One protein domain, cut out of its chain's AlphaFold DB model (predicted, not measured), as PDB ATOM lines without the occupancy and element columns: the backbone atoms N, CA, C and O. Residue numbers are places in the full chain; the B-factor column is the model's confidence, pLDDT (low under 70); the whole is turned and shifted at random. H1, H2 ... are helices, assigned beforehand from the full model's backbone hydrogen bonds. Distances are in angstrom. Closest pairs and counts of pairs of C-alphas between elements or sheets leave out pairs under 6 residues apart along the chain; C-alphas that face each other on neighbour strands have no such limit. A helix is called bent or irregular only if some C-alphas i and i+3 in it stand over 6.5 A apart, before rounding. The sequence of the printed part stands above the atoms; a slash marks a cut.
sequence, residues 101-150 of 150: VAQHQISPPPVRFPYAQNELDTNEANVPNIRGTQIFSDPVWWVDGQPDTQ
ATOM      1  N   VAL A 101      42.799  52.520 -52.248       61.50
ATOM      2  CA  VAL A 101      41.933  53.395 -53.049       61.50
ATOM      3  C   VAL A 101      40.560  53.513 -52.367       61.50
ATOM      4  O   VAL A 101      40.059  52.543 -51.801       61.50
ATOM      5  N   ALA A 102      40.001  54.724 -52.398       55.94
ATOM      6  CA  ALA A 102      38.796  55.198 -51.715       55.94
ATOM      7  C   ALA A 102      37.693  54.152 -51.413       55.94
ATOM      8  O   ALA A 102      37.208  53.462 -52.305       55.94
ATOM      9  N   GLN A 103      37.261  54.136 -50.141       54.97
ATOM     10  CA  GLN A 103      35.987  53.627 -49.601       54.97
ATOM     11  C   GLN A 103      35.410  52.366 -50.272       54.97
ATOM     12  O   GLN A 103      34.358  52.391 -50.909       54.97
ATOM     13  N   HIS A 104      36.033  51.213 -50.023       60.81
ATOM     14  CA  HIS A 104      35.271  49.961 -50.009       60.81
ATOM     15  C   HIS A 104      34.215  50.031 -48.884       60.81
ATOM     16  O   HIS A 104      34.460  50.673 -47.866       60.81
ATOM     17  N   GLN A 105      33.062  49.357 -48.993       59.00
ATOM     18  CA  GLN A 105      32.019  49.410 -47.940       59.00
ATOM     19  C   GLN A 105      32.462  48.845 -46.576       59.00
ATOM     20  O   GLN A 105      31.784  49.033 -45.573       59.00
ATOM     21  N   ILE A 106      33.615  48.172 -46.545       59.97
ATOM     22  CA  ILE A 106      34.275  47.615 -45.354       59.97
ATOM     23  C   ILE A 106      35.554  48.426 -45.046       59.97
ATOM     24  O   ILE A 106      36.535  47.908 -44.532       59.97
ATOM     25  N   SER A 107      35.597  49.690 -45.472       63.34
ATOM     26  CA  SER A 107      36.683  50.618 -45.166       63.34
ATOM     27  C   SER A 107      36.417  51.270 -43.806       63.34
ATOM     28  O   SER A 107      35.302  51.753 -43.588       63.34
ATOM     29  N   PRO A 108      37.421  51.325 -42.914       72.31
ATOM     30  CA  PRO A 108      38.812  50.899 -43.104       72.31
ATOM     31  C   PRO A 108      39.025  49.381 -42.910       72.31
ATOM     32  O   PRO A 108      38.268  48.750 -42.178       72.31
ATOM     33  N   PRO A 109      40.054  48.778 -43.540       80.69
ATOM     34  CA  PRO A 109      40.468  47.406 -43.232       80.69
ATOM     35  C   PRO A 109      40.830  47.252 -41.744       80.69
ATOM     36  O   PRO A 109      41.265  48.222 -41.117       80.69
ATOM     37  N   PRO A 110      40.668  46.048 -41.165       86.06
ATOM     38  CA  PRO A 110      40.926  45.837 -39.747       86.06
ATOM     39  C   PRO A 110      42.399  46.096 -39.423       86.06
ATOM     40  O   PRO A 110      43.287  45.734 -40.198       86.06
ATOM     41  N   VAL A 111      42.658  46.693 -38.261       88.00
ATOM     42  CA  VAL A 111      44.007  46.980 -37.741       88.00
ATOM     43  C   VAL A 111      44.514  45.876 -36.802       88.00
ATOM     44  O   VAL A 111      45.685  45.862 -36.411       88.00
ATOM     45  N   ARG A 112      43.666  44.893 -36.481       88.00
ATOM     46  CA  ARG A 112      44.006  43.670 -35.740       88.00
ATOM     47  C   ARG A 112      43.001  42.548 -36.002       88.00
ATOM     48  O   ARG A 112      41.938  42.771 -36.574       88.00
ATOM     49  N   PHE A 113      43.340  41.341 -35.552       87.75
ATOM     50  CA  PHE A 113      42.411  40.211 -35.503       87.75
ATOM     51  C   PHE A 113      41.638  40.189 -34.176       87.75
ATOM     52  O   PHE A 113      42.188  40.613 -33.158       87.75
ATOM     53  N   PRO A 114      40.384  39.699 -34.172       88.06
ATOM     54  CA  PRO A 114      39.618  39.519 -32.945       88.06
ATOM     55  C   PRO A 114      40.198  38.391 -32.086       88.06
ATOM     56  O   PRO A 114      40.781  37.432 -32.601       88.06
ATOM     57  N   TYR A 115      39.977  38.479 -30.775       88.19
ATOM     58  CA  TYR A 115      40.218  37.361 -29.867       88.19
ATOM     59  C   TYR A 115      39.250  36.203 -30.151       88.19
ATOM     60  O   TYR A 115      38.138  36.402 -30.643       88.19
ATOM     61  N   ALA A 116      39.679  34.977 -29.847       89.56
ATOM     62  CA  ALA A 116      38.838  33.797 -30.007       89.56
ATOM     63  C   ALA A 116      37.645  33.842 -29.041       89.56
ATOM     64  O   ALA A 116      37.805  34.195 -27.875       89.56
ATOM     65  N   GLN A 117      36.467  33.408 -29.502       88.25
ATOM     66  CA  GLN A 117      35.247  33.430 -28.685       88.25
ATOM     67  C   GLN A 117      35.407  32.660 -27.363       88.25
ATOM     68  O   GLN A 117      34.968  33.132 -26.323       88.25
ATOM     69  N   ASN A 118      36.123  31.532 -27.376       91.69
ATOM     70  CA  ASN A 118      36.359  30.738 -26.167       91.69
ATOM     71  C   ASN A 118      37.109  31.517 -25.069       91.69
ATOM     72  O   ASN A 118      36.840  31.296 -23.892       91.69
ATOM     73  N   GLU A 119      38.029  32.420 -25.428       89.56
ATOM     74  CA  GLU A 119      38.741  33.250 -24.440       89.56
ATOM     75  C   GLU A 119      37.797  34.274 -23.807       89.56
ATOM     76  O   GLU A 119      37.863  34.513 -22.604       89.56
ATOM     77  N   LEU A 120      36.868  34.826 -24.594       86.94
ATOM     78  CA  LEU A 120      35.843  35.736 -24.086       86.94
ATOM     79  C   LEU A 120      34.885  35.019 -23.128       86.94
ATOM     80  O   LEU A 120      34.542  35.575 -22.095       86.94
ATOM     81  N   ASP A 121      34.496  33.782 -23.440       90.19
ATOM     82  CA  ASP A 121      33.522  33.032 -22.638       90.19
ATOM     83  C   ASP A 121      34.128  32.460 -21.343       90.19
ATOM     84  O   ASP A 121      33.431  32.313 -20.339       90.19
ATOM     85  N   THR A 122      35.417  32.098 -21.357       93.75
ATOM     86  CA  THR A 122      36.066  31.378 -20.242       93.75
ATOM     87  C   THR A 122      37.034  32.224 -19.420       93.75
ATOM     88  O   THR A 122      37.336  31.861 -18.283       93.75
ATOM     89  N   ASN A 123      37.515  33.344 -19.964       90.00
ATOM     90  CA  ASN A 123      38.592  34.141 -19.382       90.00
ATOM     91  C   ASN A 123      38.363  35.656 -19.554       90.00
ATOM     92  O   ASN A 123      39.318  36.425 -19.653       90.00
ATOM     93  N   GLU A 124      37.095  36.090 -19.575       86.69
ATOM     94  CA  GLU A 124      36.693  37.466 -19.909       86.69
ATOM     95  C   GLU A 124      37.497  38.538 -19.161       86.69
ATOM     96  O   GLU A 124      37.934  39.515 -19.760       86.69
ATOM     97  N   ALA A 125      37.748  38.326 -17.866       87.44
ATOM     98  CA  ALA A 125      38.456  39.274 -17.009       87.44
ATOM     99  C   ALA A 125      39.913  39.547 -17.426       87.44
ATOM    100  O   ALA A 125      40.496  40.505 -16.939       87.44
ATOM    101  N   ASN A 126      40.513  38.719 -18.287       87.00
ATOM    102  CA  ASN A 126      41.890  38.881 -18.759       87.00
ATOM    103  C   ASN A 126      41.983  39.251 -20.248       87.00
ATOM    104  O   ASN A 126      43.093  39.419 -20.757       87.00
ATOM    105  N   VAL A 127      40.854  39.369 -20.954       84.31
ATOM    106  CA  VAL A 127      40.836  39.734 -22.374       84.31
ATOM    107  C   VAL A 127      40.580  41.235 -22.505       84.31
ATOM    108  O   VAL A 127      39.551  41.704 -22.018       84.31
ATOM    109  N   PRO A 128      41.462  41.998 -23.183       82.81
ATOM    110  CA  PRO A 128      41.216  43.409 -23.459       82.81
ATOM    111  C   PRO A 128      39.861  43.634 -24.130       82.81
ATOM    112  O   PRO A 128      39.463  42.856 -25.004       82.81
ATOM    113  N   ASN A 129      39.151  44.698 -23.744       80.06
ATOM    114  CA  ASN A 129      37.815  44.991 -24.260       80.06
ATOM    115  C   ASN A 129      37.837  45.539 -25.700       80.06
ATOM    116  O   ASN A 129      37.511  46.695 -25.956       80.06
ATOM    117  N   ILE A 130      38.230  44.684 -26.644       78.12
ATOM    118  CA  ILE A 130      38.296  44.955 -28.078       78.12
ATOM    119  C   ILE A 130      37.312  44.008 -28.766       78.12
ATOM    120  O   ILE A 130      37.620  42.846 -29.045       78.12
ATOM    121  N   ARG A 131      36.091  44.489 -29.011       76.50
ATOM    122  CA  ARG A 131      34.971  43.699 -29.538       76.50
ATOM    123  C   ARG A 131      34.352  44.357 -30.770       76.50
ATOM    124  O   ARG A 131      34.332  45.578 -30.918       76.50
ATOM    125  N   GLY A 132      33.810  43.530 -31.665       78.94
ATOM    126  CA  GLY A 132      33.043  43.988 -32.827       78.94
ATOM    127  C   GLY A 132      33.822  44.974 -33.700       78.94
ATOM    128  O   GLY A 132      34.812  44.604 -34.321       78.94
ATOM    129  N   THR A 133      33.371  46.228 -33.753       78.88
ATOM    130  CA  THR A 133      33.942  47.274 -34.615       78.88
ATOM    131  C   THR A 133      35.265  47.854 -34.111       78.88
ATOM    132  O   THR A 133      35.951  48.530 -34.872       78.88
ATOM    133  N   GLN A 134      35.660  47.575 -32.866       81.94
ATOM    134  CA  GLN A 134      36.927  48.063 -32.305       81.94
ATOM    135  C   GLN A 134      38.157  47.488 -33.018       81.94
ATOM    136  O   GLN A 134      39.209  48.114 -33.051       81.94
ATOM    137  N   ILE A 135      38.018  46.345 -33.700       83.88
ATOM    138  CA  ILE A 135      39.093  45.755 -34.520       83.88
ATOM    139  C   ILE A 135      39.539  46.657 -35.685       83.88
ATOM    140  O   ILE A 135      40.585  46.410 -36.287       83.88
ATOM    141  N   PHE A 136      38.734  47.668 -36.031       83.50
ATOM    142  CA  PHE A 136      39.007  48.637 -37.092       83.50
ATOM    143  C   PHE A 136      39.593  49.953 -36.571       83.50
ATOM    144  O   PHE A 136      40.211  50.675 -37.350       83.50
ATOM    145  N   SER A 137      39.396  50.272 -35.289       83.69
ATOM    146  CA  SER A 137      39.819  51.542 -34.688       83.69
ATOM    147  C   SER A 137      40.999  51.404 -33.739       83.69
ATOM    148  O   SER A 137      41.801  52.328 -33.689       83.69
ATOM    149  N   ASP A 138      41.105  50.281 -33.023       86.75
ATOM    150  CA  ASP A 138      42.004  50.123 -31.878       86.75
ATOM    151  C   ASP A 138      43.279  49.399 -32.338       86.75
ATOM    152  O   ASP A 138      43.264  48.167 -32.501       86.75
ATOM    153  N   PRO A 139      44.381  50.131 -32.606       86.19
ATOM    154  CA  PRO A 139      45.597  49.557 -33.155       86.19
ATOM    155  C   PRO A 139      46.319  48.693 -32.120       86.19
ATOM    156  O   PRO A 139      46.025  48.703 -30.933       86.19
ATOM    157  N   VAL A 140      47.284  47.913 -32.592       88.12
ATOM    158  CA  VAL A 140      48.204  47.175 -31.717       88.12
ATOM    159  C   VAL A 140      49.267  48.115 -31.144       88.12
ATOM    160  O   VAL A 140      49.680  49.045 -31.834       88.12
ATOM    161  N   TRP A 141      49.778  47.813 -29.944       87.75
ATOM    162  CA  TRP A 141      50.659  48.712 -29.173       87.75
ATOM    163  C   TRP A 141      51.854  49.293 -29.952       87.75
ATOM    164  O   TRP A 141      52.321  50.392 -29.675       87.75
ATOM    165  N   TRP A 142      52.423  48.548 -30.905       87.81
ATOM    166  CA  TRP A 142      53.592  48.996 -31.671       87.81
ATOM    167  C   TRP A 142      53.240  49.975 -32.804       87.81
ATOM    168  O   TRP A 142      54.146  50.510 -33.442       87.81
ATOM    169  N   VAL A 143      51.949  50.209 -33.057       86.12
ATOM    170  CA  VAL A 143      51.444  51.232 -33.984       86.12
ATOM    171  C   VAL A 143      51.178  52.545 -33.252       86.12
ATOM    172  O   VAL A 143      51.590  53.597 -33.734       86.12
ATOM    173  N   ASP A 144      50.499  52.504 -32.105       82.44
ATOM    174  CA  ASP A 144      50.026  53.696 -31.381       82.44
ATOM    175  C   ASP A 144      50.851  54.043 -30.126       82.44
ATOM    176  O   ASP A 144      50.728  55.141 -29.577       82.44
ATOM    177  N   GLY A 145      51.718  53.132 -29.677       81.94
ATOM    178  CA  GLY A 145      52.534  53.279 -28.475       81.94
ATOM    179  C   GLY A 145      51.749  53.168 -27.167       81.94
ATOM    180  O   GLY A 145      52.323  53.451 -26.114       81.94
ATOM    181  N   GLN A 146      50.467  52.790 -27.209       76.38
ATOM    182  CA  GLN A 146      49.614  52.690 -26.026       76.38
ATOM    183  C   GLN A 146      49.492  51.229 -25.572       76.38
ATOM    184  O   GLN A 146      49.398  50.326 -26.403       76.38
ATOM    185  N   PRO A 147      49.513  50.952 -24.257       74.12
ATOM    186  CA  PRO A 147      49.213  49.616 -23.768       74.12
ATOM    187  C   PRO A 147      47.741  49.282 -24.040       74.12
ATOM    188  O   PRO A 147      46.862  50.101 -23.773       74.12
ATOM    189  N   ASP A 148      47.472  48.063 -24.510       68.50
ATOM    190  CA  ASP A 148      46.107  47.543 -24.610       68.50
ATOM    191  C   ASP A 148      45.547  47.385 -23.182       68.50
ATOM    192  O   ASP A 148      45.931  46.473 -22.444       68.50
ATOM    193  N   THR A 149      44.697  48.317 -22.749       61.69
ATOM    194  CA  THR A 149      44.062  48.261 -21.426       61.69
ATOM    195  C   THR A 149      42.902  47.271 -21.422       61.69
ATOM    196  O   THR A 149      42.192  47.141 -22.421       61.69
ATOM    197  N   GLN A 150      42.715  46.590 -20.289       54.94
ATOM    198  CA  GLN A 150      41.550  45.737 -20.043       54.94
ATOM    199  C   GLN A 150      40.266  46.557 -19.924       54.94
ATOM    200  O   GLN A 150      40.308  47.604 -19.234       54.94
TER     201      GLN A 150
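Overview. This is residues 101 to 150 of the 150 residues of an uncharacterized protein of Pontibacter sp. BAB1700 (UniProt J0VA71). With little regular structure, this is a flat, winding chain with three small, separate helices: residues 101 to 116 run in from one end of the longest axis, H1 lies at the other end, the chain folds back to H2 near the middle, and H3 lies off to one side. The 50 printed residues hold H1, H2 and H3 in that order and no named strand; the class is all helix, with 19 residues in named elements. The whole is loose, with a radius of gyration of the C-alphas of 12.6 A and spans of 39 by 24 by 10 A.

Arrangement. H1, residues 117 to 126, H2, residues 132 to 136, and H3, residues 141 to 144, are apart from one another. O i to N i+4 pairs are within hydrogen-bond range in 3 of 6 cases in H1 and 0 of 1 in H2, where 1 of 2 O i to N i+3 pairs is; H3 is too short for an O i to N i+4 pair.

Along the chain. H1 begins at C-alpha 117 (35.247, 33.430, -28.685) and is 13.1 A long; it is irregular, C-alphas 122 and 125 being 8.9 A apart. H2, 8.7 A long, is only just irregular, with C-alphas 132 and 135 6.53 A apart. H3, 5.5 A long, ends at C-alpha 144 (50.026, 53.696, -31.381).

Size, cuts and confidence. The C-alphas of Val 101 and Thr 122, the two farthest apart, are 39.9 A apart. The printed part has no cut, and the links H1 to H2 and H2 to H3 are tight. Residues 101 to 107 and 148 to 150 have pLDDT under 70.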